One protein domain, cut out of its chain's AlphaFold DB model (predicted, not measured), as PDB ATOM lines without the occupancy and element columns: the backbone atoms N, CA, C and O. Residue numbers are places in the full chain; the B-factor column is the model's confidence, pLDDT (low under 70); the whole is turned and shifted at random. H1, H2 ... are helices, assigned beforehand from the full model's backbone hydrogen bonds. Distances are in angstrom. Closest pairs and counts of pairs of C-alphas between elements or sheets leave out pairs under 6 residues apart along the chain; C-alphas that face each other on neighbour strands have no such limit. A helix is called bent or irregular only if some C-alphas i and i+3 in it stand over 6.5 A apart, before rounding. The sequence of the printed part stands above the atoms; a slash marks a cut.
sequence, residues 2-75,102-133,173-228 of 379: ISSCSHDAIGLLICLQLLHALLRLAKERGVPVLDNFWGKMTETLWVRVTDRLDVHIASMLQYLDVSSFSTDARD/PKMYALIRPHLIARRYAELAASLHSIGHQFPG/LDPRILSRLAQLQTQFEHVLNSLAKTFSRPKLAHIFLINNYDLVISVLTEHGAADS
ATOM      1  N   ILE A   2       7.912  88.971 131.533       38.03
ATOM      2  CA  ILE A   2       6.634  89.664 131.322       38.03
ATOM      3  C   ILE A   2       6.126  89.206 129.950       38.03
ATOM      4  O   ILE A   2       6.898  89.172 128.993       38.03
ATOM      5  N   SER A   3       4.875  88.755 129.928       36.81
ATOM      6  CA  SER A   3       4.214  87.987 128.870       36.81
ATOM      7  C   SER A   3       4.422  88.539 127.454       36.81
ATOM      8  O   SER A   3       4.171  89.711 127.183       36.81
ATOM      9  N   SER A   4       4.805  87.659 126.530       43.56
ATOM     10  CA  SER A   4       5.082  87.894 125.103       43.56
ATOM     11  C   SER A   4       3.863  88.331 124.265       43.56
ATOM     12  O   SER A   4       3.919  88.276 123.040       43.56
ATOM     13  N   CYS A   5       2.754  88.727 124.898       43.16
ATOM     14  CA  CYS A   5       1.452  88.922 124.254       43.16
ATOM     15  C   CYS A   5       0.806  90.297 124.521       43.16
ATOM     16  O   CYS A   5      -0.282  90.575 124.014       43.16
ATOM     17  N   SER A   6       1.443  91.197 125.282       52.84
ATOM     18  CA  SER A   6       0.906  92.555 125.425       52.84
ATOM     19  C   SER A   6       1.161  93.342 124.135       52.84
ATOM     20  O   SER A   6       2.261  93.840 123.894       52.84
ATOM     21  N   HIS A   7       0.127  93.481 123.309       60.75
ATOM     22  CA  HIS A   7       0.093  94.395 122.158       60.75
ATOM     23  C   HIS A   7      -0.018  95.873 122.598       60.75
ATOM     24  O   HIS A   7      -0.313  96.753 121.797       60.75
ATOM     25  N   ASP A   8       0.198  96.138 123.887       78.69
ATOM     26  CA  ASP A   8      -0.066  97.399 124.557       78.69
ATOM     27  C   ASP A   8       1.201  98.266 124.618       78.69
ATOM     28  O   ASP A   8       1.988  98.213 125.568       78.69
ATOM     29  N   ALA A   9       1.418  99.055 123.563       78.00
ATOM     30  CA  ALA A   9       2.493 100.045 123.521       78.00
ATOM     31  C   ALA A   9       2.309 101.142 124.588       78.00
ATOM     32  O   ALA A   9       3.295 101.659 125.113       78.00
ATOM     33  N   ILE A  10       1.059 101.464 124.938       82.19
ATOM     34  CA  ILE A  10       0.719 102.489 125.930       82.19
ATOM     35  C   ILE A  10       1.103 102.004 127.329       82.19
ATOM     36  O   ILE A  10       1.795 102.717 128.050       82.19
ATOM     37  N   GLY A  11       0.752 100.769 127.690       83.44
ATOM     38  CA  GLY A  11       1.150 100.158 128.958       83.44
ATOM     39  C   GLY A  11       2.667 100.104 129.141       83.44
ATOM     40  O   GLY A  11       3.174 100.414 130.218       83.44
ATOM     41  N   LEU A  12       3.423  99.798 128.080       83.31
ATOM     42  CA  LEU A  12       4.890  99.843 128.127       83.31
ATOM     43  C   LEU A  12       5.432 101.267 128.322       83.31
ATOM     44  O   LEU A  12       6.392 101.447 129.072       83.31
ATOM     45  N   LEU A  13       4.815 102.275 127.700       81.88
ATOM     46  CA  LEU A  13       5.181 103.673 127.920       81.88
ATOM     47  C   LEU A  13       4.863 104.140 129.345       81.88
ATOM     48  O   LEU A  13       5.673 104.841 129.941       81.88
ATOM     49  N   ILE A  14       3.735 103.719 129.920       83.69
ATOM     50  CA  ILE A  14       3.393 104.010 131.321       83.69
ATOM     51  C   ILE A  14       4.417 103.358 132.258       83.69
ATOM     52  O   ILE A  14       4.914 103.998 133.182       83.69
ATOM     53  N   CYS A  15       4.807 102.107 131.998       84.56
ATOM     54  CA  CYS A  15       5.884 101.450 132.742       84.56
ATOM     55  C   CYS A  15       7.204 102.233 132.653       84.56
ATOM     56  O   CYS A  15       7.901 102.383 133.656       84.56
ATOM     57  N   LEU A  16       7.533 102.762 131.472       82.00
ATOM     58  CA  LEU A  16       8.714 103.597 131.263       82.00
ATOM     59  C   LEU A  16       8.626 104.916 132.056       82.00
ATOM     60  O   LEU A  16       9.602 105.313 132.690       82.00
ATOM     61  N   GLN A  17       7.452 105.557 132.102       79.38
ATOM     62  CA  GLN A  17       7.214 106.750 132.925       79.38
ATOM     63  C   GLN A  17       7.393 106.468 134.420       79.38
ATOM     64  O   GLN A  17       8.064 107.232 135.117       79.38
ATOM     65  N   LEU A  18       6.824 105.364 134.913       82.38
ATOM     66  CA  LEU A  18       6.966 104.943 136.306       82.38
ATOM     67  C   LEU A  18       8.432 104.669 136.652       82.38
ATOM     68  O   LEU A  18       8.904 105.096 137.706       82.38
ATOM     69  N   LEU A  19       9.173 104.025 135.747       82.44
ATOM     70  CA  LEU A  19      10.606 103.804 135.912       82.44
ATOM     71  C   LEU A  19      11.376 105.132 135.980       82.44
ATOM     72  O   LEU A  19      12.228 105.307 136.846       82.44
ATOM     73  N   HIS A  20      11.054 106.099 135.124       77.69
ATOM     74  CA  HIS A  20      11.676 107.424 135.159       77.69
ATOM     75  C   HIS A  20      11.343 108.211 136.436       77.69
ATOM     76  O   HIS A  20      12.188 108.945 136.953       77.69
ATOM     77  N   ALA A  21      10.125 108.074 136.966       79.69
ATOM     78  CA  ALA A  21       9.756 108.651 138.256       79.69
ATOM     79  C   ALA A  21      10.552 108.006 139.404       79.69
ATOM     80  O   ALA A  21      11.107 108.714 140.244       79.69
ATOM     81  N   LEU A  22      10.684 106.675 139.392       80.81
ATOM     82  CA  LEU A  22      11.494 105.935 140.359       80.81
ATOM     83  C   LEU A  22      12.966 106.363 140.310       80.81
ATOM     84  O   LEU A  22      13.583 106.569 141.353       80.81
ATOM     85  N   LEU A  23      13.520 106.533 139.109       78.94
ATOM     86  CA  LEU A  23      14.911 106.930 138.911       78.94
ATOM     87  C   LEU A  23      15.206 108.344 139.417       78.94
ATOM     88  O   LEU A  23      16.251 108.567 140.027       78.94
ATOM     89  N   ARG A  24      14.274 109.288 139.233       77.69
ATOM     90  CA  ARG A  24      14.387 110.634 139.818       77.69
ATOM     91  C   ARG A  24      14.455 110.579 141.343       77.69
ATOM     92  O   ARG A  24      15.372 111.150 141.926       77.69
ATOM     93  N   LEU A  25      13.564 109.810 141.972       77.81
ATOM     94  CA  LEU A  25      13.567 109.617 143.425       77.81
ATOM     95  C   LEU A  25      14.844 108.924 143.924       77.81
ATOM     96  O   LEU A  25      15.368 109.277 144.978       77.81
ATOM     97  N   ALA A  26      15.357 107.937 143.186       76.88
ATOM     98  CA  ALA A  26      16.600 107.249 143.538       76.88
ATOM     99  C   ALA A  26      17.811 108.196 143.490       76.88
ATOM    100  O   ALA A  26      18.665 108.145 144.380       76.88
ATOM    101  N   LYS A  27      17.841 109.101 142.502       76.38
ATOM    102  CA  LYS A  27      18.867 110.141 142.372       76.38
ATOM    103  C   LYS A  27      18.793 111.164 143.505       76.38
ATOM    104  O   LYS A  27      19.818 111.455 144.112       76.38
ATOM    105  N   GLU A  28      17.598 111.657 143.838       80.31
ATOM    106  CA  GLU A  28      17.379 112.568 144.977       80.31
ATOM    107  C   GLU A  28      17.826 111.955 146.311       80.31
ATOM    108  O   GLU A  28      18.334 112.651 147.186       80.31
ATOM    109  N   ARG A  29      17.676 110.634 146.456       81.81
ATOM    110  CA  ARG A  29      18.080 109.880 147.650       81.81
ATOM    111  C   ARG A  29      19.546 109.435 147.639       81.81
ATOM    112  O   ARG A  29      19.975 108.801 148.600       81.81
ATOM    113  N   GLY A  30      20.305 109.740 146.585       76.88
ATOM    114  CA  GLY A  30      21.733 109.438 146.501       76.88
ATOM    115  C   GLY A  30      22.060 107.942 146.464       76.88
ATOM    116  O   GLY A  30      22.990 107.513 147.143       76.88
ATOM    117  N   VAL A  31      21.316 107.137 145.690       73.69
ATOM    118  CA  VAL A  31      21.548 105.682 145.547       73.69
ATOM    119  C   VAL A  31      22.150 105.340 144.167       73.69
ATOM    120  O   VAL A  31      21.448 104.793 143.320       73.69
ATOM    121  N   PRO A  32      23.451 105.604 143.918       69.69
ATOM    122  CA  PRO A  32      24.059 105.450 142.588       69.69
ATOM    123  C   PRO A  32      24.343 103.991 142.186       69.69
ATOM    124  O   PRO A  32      24.648 103.687 141.035       69.69
ATOM    125  N   VAL A  33      24.270 103.050 143.135       72.81
ATOM    126  CA  VAL A  33      24.696 101.649 142.935       72.81
ATOM    127  C   VAL A  33      23.866 100.933 141.863       72.81
ATOM    128  O   VAL A  33      24.360 100.025 141.196       72.81
ATOM    129  N   LEU A  34      22.607 101.336 141.682       75.50
ATOM    130  CA  LEU A  34      21.684 100.691 140.749       75.50
ATOM    131  C   LEU A  34      21.580 101.406 139.399       75.50
ATOM    132  O   LEU A  34      20.853 100.929 138.528       75.50
ATOM    133  N   ASP A  35      22.306 102.503 139.189       76.56
ATOM    134  CA  ASP A  35      22.127 103.341 138.006       76.56
ATOM    135  C   ASP A  35      22.372 102.544 136.715       76.56
ATOM    136  O   ASP A  35      21.531 102.538 135.818       76.56
ATOM    137  N   ASN A  36      23.464 101.776 136.635       78.19
ATOM    138  CA  ASN A  36      23.773 100.954 135.456       78.19
ATOM    139  C   ASN A  36      22.687  99.893 135.173       78.19
ATOM    140  O   ASN A  36      22.341  99.627 134.022       78.19
ATOM    141  N   PHE A  37      22.117  99.293 136.224       82.75
ATOM    142  CA  PHE A  37      21.020  98.334 136.077       82.75
ATOM    143  C   PHE A  37      19.773  99.014 135.503       82.75
ATOM    144  O   PHE A  37      19.198  98.535 134.523       82.75
ATOM    145  N   TRP A  38      19.379 100.149 136.078       81.44
ATOM    146  CA  TRP A  38      18.195 100.872 135.640       81.44
ATOM    147  C   TRP A  38      18.367 101.512 134.264       81.44
ATOM    148  O   TRP A  38      17.423 101.488 133.485       81.44
ATOM    149  N   GLY A  39      19.568 101.977 133.907       79.94
ATOM    150  CA  GLY A  39      19.888 102.439 132.555       79.94
ATOM    151  C   GLY A  39      19.677 101.344 131.506       79.94
ATOM    152  O   GLY A  39      18.979 101.558 130.515       79.94
ATOM    153  N   LYS A  40      20.186 100.130 131.765       81.12
ATOM    154  CA  LYS A  40      19.944  98.963 130.894       81.12
ATOM    155  C   LYS A  40      18.463  98.587 130.821       81.12
ATOM    156  O   LYS A  40      17.982  98.218 129.750       81.12
ATOM    157  N   MET A  41      17.738  98.674 131.938       81.94
ATOM    158  CA  MET A  41      16.297  98.404 131.977       81.94
ATOM    159  C   MET A  41      15.508  99.424 131.147       81.94
ATOM    160  O   MET A  41      14.661  99.026 130.350       81.94
ATOM    161  N   THR A  42      15.820 100.714 131.288       81.75
ATOM    162  CA  THR A  42      15.226 101.806 130.508       81.75
ATOM    163  C   THR A  42      15.439 101.592 129.015       81.75
ATOM    164  O   THR A  42      14.473 101.633 128.256       81.75
ATOM    165  N   GLU A  43      16.666 101.282 128.586       83.06
ATOM    166  CA  GLU A  43      16.954 101.039 127.167       83.06
ATOM    167  C   GLU A  43      16.223  99.794 126.645       83.06
ATOM    168  O   GLU A  43      15.610  99.821 125.581       83.06
ATOM    169  N   THR A  44      16.181  98.718 127.439       84.12
ATOM    170  CA  THR A  44      15.433  97.500 127.085       84.12
ATOM    171  C   THR A  44      13.937  97.781 126.915       84.12
ATOM    172  O   THR A  44      13.311  97.266 125.987       84.12
ATOM    173  N   LEU A  45      13.345  98.587 127.802       83.06
ATOM    174  CA  LEU A  45      11.950  99.006 127.682       83.06
ATOM    175  C   LEU A  45      11.736  99.875 126.443       83.06
ATOM    176  O   LEU A  45      10.730  99.695 125.760       83.06
ATOM    177  N   TRP A  46      12.684 100.751 126.103       85.12
ATOM    178  CA  TRP A  46      12.570 101.583 124.909       85.12
ATOM    179  C   TRP A  46      12.638 100.773 123.613       85.12
ATOM    180  O   TRP A  46      11.818 100.974 122.718       85.12
ATOM    181  N   VAL A  47      13.537  99.792 123.514       86.38
ATOM    182  CA  VAL A  47      13.545  98.863 122.372       86.38
ATOM    183  C   VAL A  47      12.171  98.201 122.229       86.38
ATOM    184  O   VAL A  47      11.580  98.217 121.153       86.38
ATOM    185  N   ARG A  48      11.580  97.735 123.339       86.19
ATOM    186  CA  ARG A  48      10.255  97.093 123.321       86.19
ATOM    187  C   ARG A  48       9.135  98.030 122.881       86.19
ATOM    188  O   ARG A  48       8.300  97.615 122.082       86.19
ATOM    189  N   VAL A  49       9.072  99.255 123.407       84.94
ATOM    190  CA  VAL A  49       8.036 100.214 122.991       84.94
ATOM    191  C   VAL A  49       8.191 100.530 121.505       84.94
ATOM    192  O   VAL A  49       7.198 100.529 120.782       84.94
ATOM    193  N   THR A  50       9.423 100.752 121.044       84.56
ATOM    194  CA  THR A  50       9.715 101.064 119.641       84.56
ATOM    195  C   THR A  50       9.267  99.929 118.725       84.56
ATOM    196  O   THR A  50       8.484 100.173 117.810       84.56
ATOM    197  N   ASP A  51       9.631  98.685 119.045       86.19
ATOM    198  CA  ASP A  51       9.195  97.501 118.300       86.19
ATOM    199  C   ASP A  51       7.665  97.383 118.254       86.19
ATOM    200  O   ASP A  51       7.087  96.992 117.242       86.19
ATOM    201  N   ARG A  52       6.971  97.693 119.359       85.88
ATOM    202  CA  ARG A  52       5.500  97.652 119.393       85.88
ATOM    203  C   ARG A  52       4.871  98.759 118.552       85.88
ATOM    204  O   ARG A  52       3.884  98.489 117.870       85.88
ATOM    205  N   LEU A  53       5.422  99.973 118.578       85.00
ATOM    206  CA  LEU A  53       4.968 101.065 117.716       85.00
ATOM    207  C   LEU A  53       5.204 100.732 116.238       85.00
ATOM    208  O   LEU A  53       4.309 100.959 115.432       85.00
ATOM    209  N   ASP A  54       6.335 100.113 115.895       86.06
ATOM    210  CA  ASP A  54       6.636  99.663 114.529       86.06
ATOM    211  C   ASP A  54       5.641  98.606 114.039       86.06
ATOM    212  O   ASP A  54       5.111  98.706 112.931       86.06
ATOM    213  N   VAL A  55       5.300  97.632 114.889       83.88
ATOM    214  CA  VAL A  55       4.249  96.649 114.586       83.88
ATOM    215  C   VAL A  55       2.883  97.324 114.420       83.88
ATOM    216  O   VAL A  55       2.118  96.941 113.536       83.88
ATOM    217  N   HIS A  56       2.566  98.346 115.221       80.31
ATOM    218  CA  HIS A  56       1.318  99.099 115.073       80.31
ATOM    219  C   HIS A  56       1.267  99.885 113.752       80.31
ATOM    220  O   HIS A  56       0.259  99.837 113.046       80.31
ATOM    221  N   ILE A  57       2.367 100.550 113.382       82.31
ATOM    222  CA  ILE A  57       2.521 101.249 112.098       82.31
ATOM    223  C   ILE A  57       2.320 100.268 110.934       82.31
ATOM    224  O   ILE A  57       1.564 100.554 110.007       82.31
ATOM    225  N   ALA A  58       2.941  99.087 110.998       80.38
ATOM    226  CA  ALA A  58       2.773  98.045 109.987       80.38
ATOM    227  C   ALA A  58       1.328  97.509 109.934       80.38
ATOM    228  O   ALA A  58       0.779  97.284 108.854       80.38
ATOM    229  N   SER A  59       0.678  97.358 111.089       75.56
ATOM    230  CA  SER A  59      -0.713  96.908 111.190       75.56
ATOM    231  C   SER A  59      -1.698  97.894 110.553       75.56
ATOM    232  O   SER A  59      -2.630  97.451 109.878       75.56
ATOM    233  N   MET A  60      -1.474  99.212 110.673       70.81
ATOM    234  CA  MET A  60      -2.294 100.221 109.979       70.81
ATOM    235  C   MET A  60      -2.309 100.028 108.456       70.81
ATOM    236  O   MET A  60      -3.313 100.348 107.822       70.81
ATOM    237  N   LEU A  61      -1.232  99.483 107.880       64.50
ATOM    238  CA  LEU A  61      -1.133  99.186 106.449       64.50
ATOM    239  C   LEU A  61      -1.780  97.856 106.050       64.50
ATOM    240  O   LEU A  61      -2.287  97.745 104.939       64.50
ATOM    241  N   GLN A  62      -1.752  96.849 106.926       62.88
ATOM    242  CA  GLN A  62      -2.218  95.493 106.604       62.88
ATOM    243  C   GLN A  62      -3.689  95.231 106.940       62.88
ATOM    244  O   GLN A  62      -4.339  94.470 106.232       62.88
ATOM    245  N   TYR A  63      -4.222  95.827 108.010       56.75
ATOM    246  CA  TYR A  63      -5.564  95.495 108.514       56.75
ATOM    247  C   TYR A  63      -6.684  96.384 107.979       56.75
ATOM    248  O   TYR A  63      -7.857  96.085 108.205       56.75
ATOM    249  N   LEU A  64      -6.361  97.470 107.277       59.16
ATOM    250  CA  LEU A  64      -7.374  98.239 106.572       59.16
ATOM    251  C   LEU A  64      -7.493  97.730 105.153       59.16
ATOM    252  O   LEU A  64      -6.780  98.153 104.246       59.16
ATOM    253  N   ASP A  65      -8.436  96.811 104.992       61.44
ATOM    254  CA  ASP A  65      -8.859  96.306 103.708       61.44
ATOM    255  C   ASP A  65      -9.516  97.440 102.900       61.44
ATOM    256  O   ASP A  65     -10.736  97.608 102.876       61.44
ATOM    257  N   VAL A  66      -8.679  98.244 102.233       67.44
ATOM    258  CA  VAL A  66      -9.086  99.246 101.238       67.44
ATOM    259  C   VAL A  66     -10.027  98.610 100.217       67.44
ATOM    260  O   VAL A  66     -10.884  99.304  99.679       67.44
ATOM    261  N   SER A  67      -9.917  97.299  99.965       65.62
ATOM    262  CA  SER A  67     -10.799  96.592  99.044       65.62
ATOM    263  C   SER A  67     -12.214  96.420  99.604       65.62
ATOM    264  O   SER A  67     -13.158  96.635  98.846       65.62
ATOM    265  N   SER A  68     -12.387  96.171 100.909       69.94
ATOM    266  CA  SER A  68     -13.710  96.155 101.559       69.94
ATOM    267  C   SER A  68     -14.386  97.527 101.497       69.94
ATOM    268  O   SER A  68     -15.465  97.645 100.921       69.94
ATOM    269  N   PHE A  69     -13.701  98.595 101.933       74.31
ATOM    270  CA  PHE A  69     -14.224  99.963 101.837       74.31
ATOM    271  C   PHE A  69     -14.481 100.363 100.381       74.31
ATOM    272  O   PHE A  69     -15.503 100.964 100.064       74.31
ATOM    273  N   SER A  70     -13.577 100.005  99.465       72.06
ATOM    274  CA  SER A  70     -13.755 100.266  98.038       72.06
ATOM    275  C   SER A  70     -14.947  99.511  97.460       72.06
ATOM    276  O   SER A  70     -15.563 100.026  96.527       72.06
ATOM    277  N   THR A  71     -15.237  98.304  97.940       73.19
ATOM    278  CA  THR A  71     -16.376  97.497  97.490       73.19
ATOM    279  C   THR A  71     -17.669  98.112  97.997       73.19
ATOM    280  O   THR A  71     -18.522  98.444  97.177       73.19
ATOM    281  N   ASP A  72     -17.743  98.434  99.288       72.12
ATOM    282  CA  ASP A  72     -18.889  99.118  99.892       72.12
ATOM    283  C   ASP A  72     -19.157 100.474  99.225       72.12
ATOM    284  O   ASP A  72     -20.284 100.778  98.828       72.12
ATOM    285  N   ALA A  73     -18.111 101.281  99.020       71.50
ATOM    286  CA  ALA A  73     -18.215 102.570  98.345       71.50
ATOM    287  C   ALA A  73     -18.705 102.420  96.896       71.50
ATOM    288  O   ALA A  73     -19.550 103.196  96.439       71.50
ATOM    289  N   ARG A  74     -18.212 101.405  96.173       70.69
ATOM    290  CA  ARG A  74     -18.612 101.123  94.788       70.69
ATOM    291  C   ARG A  74     -20.058 100.636  94.705       70.69
ATOM    292  O   ARG A  74     -20.781 101.074  93.812       70.69
ATOM    293  N   ASP A  75     -20.495  99.780  95.617       69.44
ATOM    294  CA  ASP A  75     -21.848  99.221  95.622       69.44
ATOM    295  C   ASP A  75     -22.890 100.268  96.029       69.44
ATOM    296  O   ASP A  75     -23.935 100.400  95.381       69.44
ATOM    297  N   PRO A 102     -28.642 108.547 102.204       58.72
ATOM    298  CA  PRO A 102     -28.159 108.385 103.588       58.72
ATOM    299  C   PRO A 102     -26.878 107.549 103.746       58.72
ATOM    300  O   PRO A 102     -25.996 107.879 104.534       58.72
ATOM    301  N   LYS A 103     -26.727 106.494 102.936       60.28
ATOM    302  CA  LYS A 103     -25.518 105.647 102.931       60.28
ATOM    303  C   LYS A 103     -24.269 106.352 102.381       60.28
ATOM    304  O   LYS A 103     -23.160 105.999 102.755       60.28
ATOM    305  N   MET A 104     -24.431 107.351 101.520       63.97
ATOM    306  CA  MET A 104     -23.330 108.153 100.980       63.97
ATOM    307  C   MET A 104     -22.804 109.146 102.020       63.97
ATOM    308  O   MET A 104     -21.596 109.359 102.099       63.97
ATOM    309  N   TYR A 105     -23.688 109.665 102.882       69.56
ATOM    310  CA  TYR A 105     -23.282 110.465 104.040       69.56
ATOM    311  C   TYR A 105     -22.419 109.665 105.022       69.56
ATOM    312  O   TYR A 105     -21.507 110.227 105.614       69.56
ATOM    313  N   ALA A 106     -22.647 108.356 105.172       71.25
ATOM    314  CA  ALA A 106     -21.810 107.511 106.025       71.25
ATOM    315  C   ALA A 106     -20.358 107.406 105.516       71.25
ATOM    316  O   ALA A 106     -19.434 107.383 106.323       71.25
ATOM    317  N   LEU A 107     -20.150 107.406 104.193       74.62
ATOM    318  CA  LEU A 107     -18.816 107.301 103.589       74.62
ATOM    319  C   LEU A 107     -17.976 108.569 103.751       74.62
ATOM    320  O   LEU A 107     -16.755 108.484 103.734       74.62
ATOM    321  N   ILE A 108     -18.611 109.733 103.891       79.44
ATOM    322  CA  ILE A 108     -17.916 111.018 104.055       79.44
ATOM    323  C   ILE A 108     -17.686 111.393 105.524       79.44
ATOM    324  O   ILE A 108     -17.029 112.396 105.799       79.44
ATOM    325  N   ARG A 109     -18.209 110.610 106.478       82.81
ATOM    326  CA  ARG A 109     -17.932 110.798 107.910       82.81
ATOM    327  C   ARG A 109     -16.476 110.443 108.230       82.81
ATOM    328  O   ARG A 109     -15.851 109.684 107.484       82.81
ATOM    329  N   PRO A 110     -15.931 110.961 109.348       84.50
ATOM    330  CA  PRO A 110     -14.613 110.555 109.806       84.50
ATOM    331  C   PRO A 110     -14.528 109.031 109.934       84.50
ATOM    332  O   PRO A 110     -15.353 108.393 110.590       84.50
ATOM    333  N   HIS A 111     -13.536 108.449 109.276       86.69
ATOM    334  CA  HIS A 111     -13.308 107.018 109.245       86.69
ATOM    335  C   HIS A 111     -12.715 106.552 110.579       86.69
ATOM    336  O   HIS A 111     -11.939 107.266 111.218       86.69
ATOM    337  N   LEU A 112     -12.997 105.305 110.971       84.06
ATOM    338  CA  LEU A 112     -12.475 104.712 112.210       84.06
ATOM    339  C   LEU A 112     -10.939 104.781 112.300       84.06
ATOM    340  O   LEU A 112     -10.382 104.864 113.391       84.06
ATOM    341  N   ILE A 113     -10.250 104.783 111.154       86.31
ATOM    342  CA  ILE A 113      -8.788 104.907 111.103       86.31
ATOM    343  C   ILE A 113      -8.300 106.269 111.596       86.31
ATOM    344  O   ILE A 113      -7.335 106.311 112.349       86.31
ATOM    345  N   ALA A 114      -8.984 107.359 111.234       90.88
ATOM    346  CA  ALA A 114      -8.642 108.693 111.714       90.88
ATOM    347  C   ALA A 114      -8.826 108.784 113.223       90.88
ATOM    348  O   ALA A 114      -7.963 109.323 113.908       90.88
ATOM    349  N   ARG A 115      -9.888 108.165 113.755       90.00
ATOM    350  CA  ARG A 115     -10.108 108.092 115.201       90.00
ATOM    351  C   ARG A 115      -9.005 107.306 115.913       90.00
ATOM    352  O   ARG A 115      -8.415 107.831 116.848       90.00
ATOM    353  N   ARG A 116      -8.684 106.094 115.444       86.75
ATOM    354  CA  ARG A 116      -7.624 105.250 116.030       86.75
ATOM    355  C   ARG A 116      -6.255 105.928 115.993       86.75
ATOM    356  O   ARG A 116      -5.544 105.918 116.991       86.75
ATOM    357  N   TYR A 117      -5.909 106.532 114.856       91.31
ATOM    358  CA  TYR A 117      -4.681 107.309 114.713       91.31
ATOM    359  C   TYR A 117      -4.655 108.486 115.696       91.31
ATOM    360  O   TYR A 117      -3.680 108.646 116.425       91.31
ATOM    361  N   ALA A 118      -5.733 109.274 115.755       93.19
ATOM    362  CA  ALA A 118      -5.806 110.447 116.616       93.19
ATOM    363  C   ALA A 118      -5.710 110.091 118.105       93.19
ATOM    364  O   ALA A 118      -4.980 110.752 118.833       93.19
ATOM    365  N   GLU A 119      -6.399 109.039 118.553       90.44
ATOM    366  CA  GLU A 119      -6.351 108.571 119.944       90.44
ATOM    367  C   GLU A 119      -4.951 108.076 120.331       90.44
ATOM    368  O   GLU A 119      -4.443 108.426 121.400       90.44
ATOM    369  N   LEU A 120      -4.289 107.310 119.455       89.31
ATOM    370  CA  LEU A 120      -2.917 106.865 119.696       89.31
ATOM    371  C   LEU A 120      -1.945 108.049 119.735       89.31
ATOM    372  O   LEU A 120      -1.157 108.159 120.672       89.31
ATOM    373  N   ALA A 121      -2.004 108.944 118.749       91.69
ATOM    374  CA  ALA A 121      -1.135 110.112 118.692       91.69
ATOM    375  C   ALA A 121      -1.357 111.027 119.910       91.69
ATOM    376  O   ALA A 121      -0.394 111.415 120.571       91.69
ATOM    377  N   ALA A 122      -2.611 111.281 120.294       90.88
ATOM    378  CA  ALA A 122      -2.959 112.024 121.504       90.88
ATOM    379  C   ALA A 122      -2.402 111.371 122.778       90.88
ATOM    380  O   ALA A 122      -1.863 112.064 123.646       90.88
ATOM    381  N   SER A 123      -2.470 110.040 122.875       88.25
ATOM    382  CA  SER A 123      -1.890 109.287 123.992       88.25
ATOM    383  C   SER A 123      -0.370 109.444 124.033       88.25
ATOM    384  O   SER A 123       0.189 109.705 125.096       88.25
ATOM    385  N   LEU A 124       0.307 109.361 122.883       88.56
ATOM    386  CA  LEU A 124       1.756 109.550 122.777       88.56
ATOM    387  C   LEU A 124       2.188 110.973 123.149       88.56
ATOM    388  O   LEU A 124       3.199 111.129 123.830       88.56
ATOM    389  N   HIS A 125       1.414 111.994 122.779       86.44
ATOM    390  CA  HIS A 125       1.644 113.366 123.235       86.44
ATOM    391  C   HIS A 125       1.445 113.493 124.751       86.44
ATOM    392  O   HIS A 125       2.327 113.982 125.457       86.44
ATOM    393  N   SER A 126       0.324 112.996 125.274       83.50
ATOM    394  CA  SER A 126      -0.026 113.103 126.698       83.50
ATOM    395  C   SER A 126       0.994 112.403 127.603       83.50
ATOM    396  O   SER A 126       1.400 112.936 128.636       83.50
ATOM    397  N   ILE A 127       1.445 111.219 127.195       77.81
ATOM    398  CA  ILE A 127       2.404 110.394 127.933       77.81
ATOM    399  C   ILE A 127       3.840 110.885 127.689       77.81
ATOM    400  O   ILE A 127       4.648 110.984 128.617       77.81
ATOM    401  N   GLY A 128       4.173 111.253 126.454       68.12
ATOM    402  CA  GLY A 128       5.518 111.676 126.078       68.12
ATOM    403  C   GLY A 128       5.947 113.018 126.680       68.12
ATOM    404  O   GLY A 128       7.140 113.233 126.868       68.12
ATOM    405  N   HIS A 129       5.022 113.923 127.025       64.38
ATOM    406  CA  HIS A 129       5.376 115.206 127.656       64.38
ATOM    407  C   HIS A 129       5.798 115.076 129.129       64.38
ATOM    408  O   HIS A 129       6.381 116.008 129.681       64.38
ATOM    409  N   GLN A 130       5.576 113.924 129.772       58.31
ATOM    410  CA  GLN A 130       6.046 113.672 131.145       58.31
ATOM    411  C   GLN A 130       7.551 113.350 131.229       58.31
ATOM    412  O   GLN A 130       8.040 112.923 132.278       58.31
ATOM    413  N   PHE A 131       8.291 113.588 130.144       55.34
ATOM    414  CA  PHE A 131       9.744 113.485 130.064       55.34
ATOM    415  C   PHE A 131      10.403 114.873 130.158       55.34
ATOM    416  O   PHE A 131      10.713 115.480 129.135       55.34
ATOM    417  N   PRO A 132      10.692 115.401 131.358       41.50
ATOM    418  CA  PRO A 132      11.709 116.430 131.486       41.50
ATOM    419  C   PRO A 132      13.095 115.765 131.482       41.50
ATOM    420  O   PRO A 132      13.472 115.110 132.449       41.50
ATOM    421  N   GLY A 133      13.838 115.945 130.384       46.78
ATOM    422  CA  GLY A 133      15.300 115.819 130.332       46.78
ATOM    423  C   GLY A 133      15.885 114.410 130.482       46.78
ATOM    424  O   GLY A 133      16.264 113.997 131.573       46.78
ATOM    425  N   LEU A 173       9.063 116.371 123.410       78.25
ATOM    426  CA  LEU A 173       8.878 114.920 123.363       78.25
ATOM    427  C   LEU A 173      10.200 114.212 123.033       78.25
ATOM    428  O   LEU A 173      11.031 114.759 122.304       78.25
ATOM    429  N   ASP A 174      10.372 112.977 123.518       81.56
ATOM    430  CA  ASP A 174      11.539 112.148 123.176       81.56
ATOM    431  C   ASP A 174      11.642 111.987 121.638       81.56
ATOM    432  O   ASP A 174      10.639 111.654 120.991       81.56
ATOM    433  N   PRO A 175      12.830 112.185 121.030       83.62
ATOM    434  CA  PRO A 175      13.032 112.056 119.585       83.62
ATOM    435  C   PRO A 175      12.559 110.722 118.992       83.62
ATOM    436  O   PRO A 175      12.138 110.680 117.834       83.62
ATOM    437  N   ARG A 176      12.587 109.632 119.770       84.06
ATOM    438  CA  ARG A 176      12.075 108.319 119.344       84.06
ATOM    439  C   ARG A 176      10.561 108.344 119.152       84.06
ATOM    440  O   ARG A 176      10.075 107.832 118.144       84.06
ATOM    441  N   ILE A 177       9.827 108.997 120.057       86.31
ATOM    442  CA  ILE A 177       8.371 109.183 119.937       86.31
ATOM    443  C   ILE A 177       8.064 110.064 118.731       86.31
ATOM    444  O   ILE A 177       7.229 109.690 117.914       86.31
ATOM    445  N   LEU A 178       8.778 111.183 118.576       88.88
ATOM    446  CA  LEU A 178       8.606 112.091 117.438       88.88
ATOM    447  C   LEU A 178       8.835 111.384 116.097       88.88
ATOM    448  O   LEU A 178       8.041 111.527 115.170       88.88
ATOM    449  N   SER A 179       9.885 110.564 116.000       89.19
ATOM    450  CA  SER A 179      10.165 109.767 114.802       89.19
ATOM    451  C   SER A 179       9.014 108.814 114.465       89.19
ATOM    452  O   SER A 179       8.626 108.707 113.300       89.19
ATOM    453  N   ARG A 180       8.435 108.144 115.468       88.38
ATOM    454  CA  ARG A 180       7.314 107.213 115.267       88.38
ATOM    455  C   ARG A 180       5.997 107.915 114.977       88.38
ATOM    456  O   ARG A 180       5.261 107.443 114.117       88.38
ATOM    457  N   LEU A 181       5.728 109.055 115.605       91.50
ATOM    458  CA  LEU A 181       4.584 109.900 115.273       91.50
ATOM    459  C   LEU A 181       4.645 110.377 113.815       91.50
ATOM    460  O   LEU A 181       3.670 110.228 113.081       91.50
ATOM    461  N   ALA A 182       5.814 110.828 113.348       92.12
ATOM    462  CA  ALA A 182       6.004 111.227 111.955       92.12
ATOM    463  C   ALA A 182       5.776 110.063 110.968       92.12
ATOM    464  O   ALA A 182       5.182 110.252 109.903       92.12
ATOM    465  N   GLN A 183       6.221 108.851 111.318       91.56
ATOM    466  CA  GLN A 183       5.964 107.648 110.519       91.56
ATOM    467  C   GLN A 183       4.478 107.269 110.514       91.56
ATOM    468  O   GLN A 183       3.923 107.049 109.437       91.56
ATOM    469  N   LEU A 184       3.827 107.244 111.684       91.06
ATOM    470  CA  LEU A 184       2.386 107.004 111.823       91.06
ATOM    471  C   LEU A 184       1.589 107.981 110.961       91.06
ATOM    472  O   LEU A 184       0.702 107.561 110.222       91.06
ATOM    473  N   GLN A 185       1.942 109.265 111.005       93.25
ATOM    474  CA  GLN A 185       1.284 110.294 110.216       93.25
ATOM    475  C   GLN A 185       1.403 110.032 108.714       93.25
ATOM    476  O   GLN A 185       0.409 110.082 107.994       93.25
ATOM    477  N   THR A 186       2.607 109.734 108.227       92.81
ATOM    478  CA  THR A 186       2.826 109.457 106.801       92.81
ATOM    479  C   THR A 186       2.030 108.235 106.338       92.81
ATOM    480  O   THR A 186       1.436 108.267 105.259       92.81
ATOM    481  N   GLN A 187       1.951 107.177 107.154       89.62
ATOM    482  CA  GLN A 187       1.128 106.011 106.817       89.62
ATOM    483  C   GLN A 187      -0.367 106.325 106.857       89.62
ATOM    484  O   GLN A 187      -1.107 105.937 105.953       89.62
ATOM    485  N   PHE A 188      -0.815 107.075 107.860       91.38
ATOM    486  CA  PHE A 188      -2.194 107.533 107.965       91.38
ATOM    487  C   PHE A 188      -2.625 108.342 106.734       91.38
ATOM    488  O   PHE A 188      -3.650 108.036 106.121       91.38
ATOM    489  N   GLU A 189      -1.814 109.317 106.319       92.81
ATOM    490  CA  GLU A 189      -2.055 110.115 105.115       92.81
ATOM    491  C   GLU A 189      -2.090 109.237 103.857       92.81
ATOM    492  O   GLU A 189      -2.948 109.426 102.991       92.81
ATOM    493  N   HIS A 190      -1.198 108.250 103.742       89.56
ATOM    494  CA  HIS A 190      -1.186 107.326 102.608       89.56
ATOM    495  C   HIS A 190      -2.476 106.496 102.519       89.56
ATOM    496  O   HIS A 190      -3.076 106.388 101.442       89.56
ATOM    497  N   VAL A 191      -2.936 105.949 103.647       87.75
ATOM    498  CA  VAL A 191      -4.177 105.166 103.705       87.75
ATOM    499  C   VAL A 191      -5.386 106.049 103.406       87.75
ATOM    500  O   VAL A 191      -6.192 105.691 102.548       87.75
ATOM    501  N   LEU A 192      -5.492 107.232 104.022       90.62
ATOM    502  CA  LEU A 192      -6.589 108.164 103.746       90.62
ATOM    503  C   LEU A 192      -6.657 108.570 102.275       90.62
ATOM    504  O   LEU A 192      -7.739 108.568 101.695       90.62
ATOM    505  N   ASN A 193      -5.521 108.887 101.654       90.75
ATOM    506  CA  ASN A 193      -5.487 109.228 100.233       90.75
ATOM    507  C   ASN A 193      -5.873 108.037  99.346       90.75
ATOM    508  O   ASN A 193      -6.479 108.225  98.292       90.75
ATOM    509  N   SER A 194      -5.544 106.812  99.755       88.81
ATOM    510  CA  SER A 194      -5.945 105.599  99.035       88.81
ATOM    511  C   SER A 194      -7.450 105.352  99.136       88.81
ATOM    512  O   SER A 194      -8.082 105.064  98.124       88.81
ATOM    513  N   LEU A 195      -8.042 105.567 100.316       87.00
ATOM    514  CA  LEU A 195      -9.495 105.540 100.512       87.00
ATOM    515  C   LEU A 195     -10.183 106.670  99.732       87.00
ATOM    516  O   LEU A 195     -11.186 106.448  99.070       87.00
ATOM    517  N   ALA A 196      -9.615 107.876  99.708       90.12
ATOM    518  CA  ALA A 196     -10.177 108.998  98.958       90.12
ATOM    519  C   ALA A 196     -10.227 108.746  97.435       90.12
ATOM    520  O   ALA A 196     -11.114 109.249  96.748       90.12
ATOM    521  N   LYS A 197      -9.315 107.928  96.894       88.81
ATOM    522  CA  LYS A 197      -9.315 107.536  95.473       88.81
ATOM    523  C   LYS A 197     -10.445 106.577  95.100       88.81
ATOM    524  O   LYS A 197     -10.708 106.410  93.913       88.81
ATOM    525  N   THR A 198     -11.119 105.946  96.063       84.62
ATOM    526  CA  THR A 198     -12.255 105.061  95.760       84.62
ATOM    527  C   THR A 198     -13.509 105.846  95.385       84.62
ATOM    528  O   THR A 198     -14.457 105.272  94.847       84.62
ATOM    529  N   PHE A 199     -13.540 107.155  95.657       84.00
ATOM    530  CA  PHE A 199     -14.689 107.990  95.351       84.00
ATOM    531  C   PHE A 199     -14.769 108.332  93.863       84.00
ATOM    532  O   PHE A 199     -13.881 108.934  93.268       84.00
ATOM    533  N   SER A 200     -15.950 108.046  93.325       80.56
ATOM    534  CA  SER A 200     -16.534 108.565  92.093       80.56
ATOM    535  C   SER A 200     -16.228 110.007  91.709       80.56
ATOM    536  O   SER A 200     -15.906 110.352  90.571       80.56
ATOM    537  N   ARG A 201     -16.503 110.868  92.686       83.44
ATOM    538  CA  ARG A 201     -16.655 112.305  92.508       83.44
ATOM    539  C   ARG A 201     -15.560 113.003  93.306       83.44
ATOM    540  O   ARG A 201     -15.503 112.778  94.519       83.44
ATOM    541  N   PRO A 202     -14.763 113.890  92.687       88.81
ATOM    542  CA  PRO A 202     -13.685 114.594  93.380       88.81
ATOM    543  C   PRO A 202     -14.202 115.416  94.570       88.81
ATOM    544  O   PRO A 202     -13.605 115.366  95.644       88.81
ATOM    545  N   LYS A 203     -15.383 116.051  94.440       89.56
ATOM    546  CA  LYS A 203     -16.064 116.760  95.544       89.56
ATOM    547  C   LYS A 203     -16.190 115.891  96.808       89.56
ATOM    548  O   LYS A 203     -15.848 116.343  97.895       89.56
ATOM    549  N   LEU A 204     -16.610 114.627  96.670       88.69
ATOM    550  CA  LEU A 204     -16.793 113.713  97.809       88.69
ATOM    551  C   LEU A 204     -15.468 113.278  98.436       88.69
ATOM    552  O   LEU A 204     -15.375 113.191  99.659       88.69
ATOM    553  N   ALA A 205     -14.441 113.052  97.613       91.75
ATOM    554  CA  ALA A 205     -13.101 112.743  98.101       91.75
ATOM    555  C   ALA A 205     -12.544 113.884  98.970       91.75
ATOM    556  O   ALA A 205     -11.954 113.631 100.019       91.75
ATOM    557  N   HIS A 206     -12.768 115.142  98.571       94.25
ATOM    558  CA  HIS A 206     -12.359 116.301  99.363       94.25
ATOM    559  C   HIS A 206     -13.111 116.398 100.690       94.25
ATOM    560  O   HIS A 206     -12.458 116.569 101.716       94.25
ATOM    561  N   ILE A 207     -14.439 116.219 100.701       92.44
ATOM    562  CA  ILE A 207     -15.230 116.228 101.947       92.44
ATOM    563  C   ILE A 207     -14.731 115.145 102.912       92.44
ATOM    564  O   ILE A 207     -14.493 115.425 104.085       92.44
ATOM    565  N   PHE A 208     -14.518 113.923 102.412       92.44
ATOM    566  CA  PHE A 208     -13.985 112.819 103.209       92.44
ATOM    567  C   PHE A 208     -12.642 113.187 103.850       92.44
ATOM    568  O   PHE A 208     -12.476 113.040 105.061       92.44
ATOM    569  N   LEU A 209     -11.690 113.694 103.063       95.12
ATOM    570  CA  LEU A 209     -10.370 114.069 103.575       95.12
ATOM    571  C   LEU A 209     -10.464 115.193 104.612       95.12
ATOM    572  O   LEU A 209      -9.875 115.068 105.683       95.12
ATOM    573  N   ILE A 210     -11.245 116.242 104.335       95.31
ATOM    574  CA  ILE A 210     -11.462 117.364 105.258       95.31
ATOM    575  C   ILE A 210     -12.007 116.860 106.600       95.31
ATOM    576  O   ILE A 210     -11.412 117.142 107.636       95.31
ATOM    577  N   ASN A 211     -13.074 116.055 106.588       93.56
ATOM    578  CA  ASN A 211     -13.700 115.544 107.811       93.56
ATOM    579  C   ASN A 211     -12.752 114.655 108.633       93.56
ATOM    580  O   ASN A 211     -12.758 114.701 109.862       93.56
ATOM    581  N   ASN A 212     -11.927 113.840 107.971       94.00
ATOM    582  CA  ASN A 212     -10.965 112.984 108.663       94.00
ATOM    583  C   ASN A 212      -9.829 113.792 109.304       94.00
ATOM    584  O   ASN A 212      -9.469 113.518 110.448       94.00
ATOM    585  N   TYR A 213      -9.277 114.783 108.600       96.06
ATOM    586  CA  TYR A 213      -8.238 115.643 109.168       96.06
ATOM    587  C   TYR A 213      -8.787 116.564 110.266       96.06
ATOM    588  O   TYR A 213      -8.106 116.755 111.269       96.06
ATOM    589  N   ASP A 214     -10.018 117.067 110.137       94.75
ATOM    590  CA  ASP A 214     -10.684 117.871 111.175       94.75
ATOM    591  C   ASP A 214     -10.873 117.088 112.483       94.75
ATOM    592  O   ASP A 214     -10.588 117.605 113.565       94.75
ATOM    593  N   LEU A 215     -11.252 115.805 112.395       93.81
ATOM    594  CA  LEU A 215     -11.320 114.928 113.568       93.81
ATOM    595  C   LEU A 215      -9.953 114.813 114.257       93.81
ATOM    596  O   LEU A 215      -9.870 114.923 115.480       93.81
ATOM    597  N   VAL A 216      -8.888 114.583 113.485       95.44
ATOM    598  CA  VAL A 216      -7.523 114.461 114.022       95.44
ATOM    599  C   VAL A 216      -7.095 115.755 114.710       95.44
ATOM    600  O   VAL A 216      -6.603 115.707 115.836       95.44
ATOM    601  N   ILE A 217      -7.316 116.903 114.063       95.44
ATOM    602  CA  ILE A 217      -7.019 118.226 114.625       95.44
ATOM    603  C   ILE A 217      -7.774 118.417 115.939       95.44
ATOM    604  O   ILE A 217      -7.163 118.817 116.928       95.44
ATOM    605  N   SER A 218      -9.070 118.099 115.961       93.94
ATOM    606  CA  SER A 218      -9.926 118.260 117.138       93.94
ATOM    607  C   SER A 218      -9.411 117.438 118.319       93.94
ATOM    608  O   SER A 218      -9.157 117.987 119.388       93.94
ATOM    609  N   VAL A 219      -9.163 116.142 118.106       94.62
ATOM    610  CA  VAL A 219      -8.694 115.230 119.158       94.62
ATOM    611  C   VAL A 219      -7.311 115.629 119.671       94.62
ATOM    612  O   VAL A 219      -7.109 115.707 120.880       94.62
ATOM    613  N   LEU A 220      -6.352 115.917 118.787       93.94
ATOM    614  CA  LEU A 220      -5.002 116.307 119.209       93.94
ATOM    615  C   LEU A 220      -4.995 117.650 119.945       93.94
ATOM    616  O   LEU A 220      -4.300 117.798 120.949       93.94
ATOM    617  N   THR A 221      -5.794 118.615 119.485       92.94
ATOM    618  CA  THR A 221      -5.924 119.925 120.138       92.94
ATOM    619  C   THR A 221      -6.521 119.785 121.537       92.94
ATOM    620  O   THR A 221      -5.984 120.365 122.479       92.94
ATOM    621  N   GLU A 222      -7.564 118.963 121.699       92.19
ATOM    622  CA  GLU A 222      -8.197 118.675 122.995       92.19
ATOM    623  C   GLU A 222      -7.212 118.061 124.004       92.19
ATOM    624  O   GLU A 222      -7.234 118.401 125.184       92.19
ATOM    625  N   HIS A 223      -6.275 117.232 123.535       88.12
ATOM    626  CA  HIS A 223      -5.244 116.599 124.368       88.12
ATOM    627  C   HIS A 223      -3.973 117.456 124.523       88.12
ATOM    628  O   HIS A 223      -2.919 116.975 124.942       88.12
ATOM    629  N   GLY A 224      -4.044 118.746 124.180       86.38
ATOM    630  CA  GLY A 224      -2.954 119.699 124.368       86.38
ATOM    631  C   GLY A 224      -1.810 119.570 123.358       86.38
ATOM    632  O   GLY A 224      -0.736 120.116 123.600       86.38
ATOM    633  N   ALA A 225      -2.002 118.883 122.233       89.38
ATOM    634  CA  ALA A 225      -1.028 118.762 121.144       89.38
ATOM    635  C   ALA A 225      -1.296 119.753 119.990       89.38
ATOM    636  O   ALA A 225      -0.924 119.499 118.852       89.38
ATOM    637  N   ALA A 226      -1.937 120.894 120.267       89.31
ATOM    638  CA  ALA A 226      -2.364 121.870 119.253       89.31
ATOM    639  C   ALA A 226      -1.225 122.405 118.354       89.31
ATOM    640  O   ALA A 226      -1.457 122.697 117.174       89.31
ATOM    641  N   ASP A 227      -0.015 122.504 118.910       88.19
ATOM    642  CA  ASP A 227       1.192 123.025 118.251       88.19
ATOM    643  C   ASP A 227       2.072 121.923 117.637       88.19
ATOM    644  O   ASP A 227       3.202 122.181 117.223       88.19
ATOM    645  N   SER A 228       1.595 120.675 117.601       91.19
ATOM    646  CA  SER A 228       2.377 119.562 117.069       91.19
ATOM    647  C   SER A 228       2.485 119.600 115.538       91.19
ATOM    648  O   SER A 228       1.630 120.159 114.839       91.19
TER     649      SER A 228
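What this domain is: This is residues 2 to 75, 102 to 133 and 173 to 228 of the 379 residues of the protein "Vacuolar protein sorting-associated protein 52 homolog" of Schistosoma rodhaini (UniProt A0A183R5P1). Look for a long, loose bundle of five helices running up and down along one axis: the hairpin of H1 and H2 makes one end, and H5, H6 and H7 are shifted along it toward the other. There the short helices H3 and H4 lie, H3 packing on H6 and H4 on H7. The printed part has 162 residues with seven named helices, H1 to H7 in chain order, and no named strand; its class is all helix. The whole is loose, with a radius of gyration of the C-alphas of 19.6 A, and spans 66 by 33 by 22 A, only just a rod.

How they stand to each other: Start at the longest helix, H2, residues 32 to 62; it is irregular, with C-alphas 33 and 36 lying 7.6 A apart. H1, residues 9 to 28, forms a helical hairpin with it, opposite ways at a shallow tilt of 18 degrees; their closest C-alphas, of Ala 9 and Val 49, are 5.6 A apart. With residues 50 to 61 alone, H2 touches H6, residues 175 to 196, the hub that touches four helices; the closest C-alphas, of Ile 57 and Leu 184, are 5.8 A apart. H5, residues 112 to 128, touches H6, opposite ways at 11 degrees, closest at the C-alphas of Ala 121 and Leu 181, 6.7 A. H7, residues 202 to 222, touches H5 the same way at a shallow tilt of 26 degrees, closest at the C-alphas of Ala 118 and Val 216, 5.1 A; H6 and H7 form a second helical hairpin. H3, residues 66 to 75, touches H6, closest at the C-alphas of Val 66 and Leu 195, 6.3 A. H4, residues 102 to 108, touches H7 at a steep tilt of 64 degrees, closest at the C-alphas of Ile 108 and Phe 208, 4.4 A. H1 and H7 are apart. Every O i to N i+4 pair is within hydrogen-bond range in H1, H3, H5, H6 and H7; in H2 24 of 27 are, and in H4 1 of 3, beside 4 of 4 O i to N i+3 pairs.

Where its parts are: Find C-alpha 9 at (2.493, 100.045, 123.521), where H1 begins its 29.0 A. H2 runs 45.7 A from C-alpha 32 at (24.059, 105.450, 142.588). H3 spans 13.9 A, H4 10.6 A, H5 23.8 A, H6 31.2 A and H7 30.4 A, ending at C-alpha 222, (-8.197, 118.675, 122.995).

The domain as a whole: The C-alphas of Gly 30 and Asp 75, the two farthest apart, are 67.8 A apart. Residues 76 to 101 and 134 to 172 are not printed; the C-alpha gaps are 13.7 A and 9.5 A. The links printed whole are tight. Look for pLDDT under 70 in 26 residues, among them 2 to 7, 61 to 68 and 128 to 133.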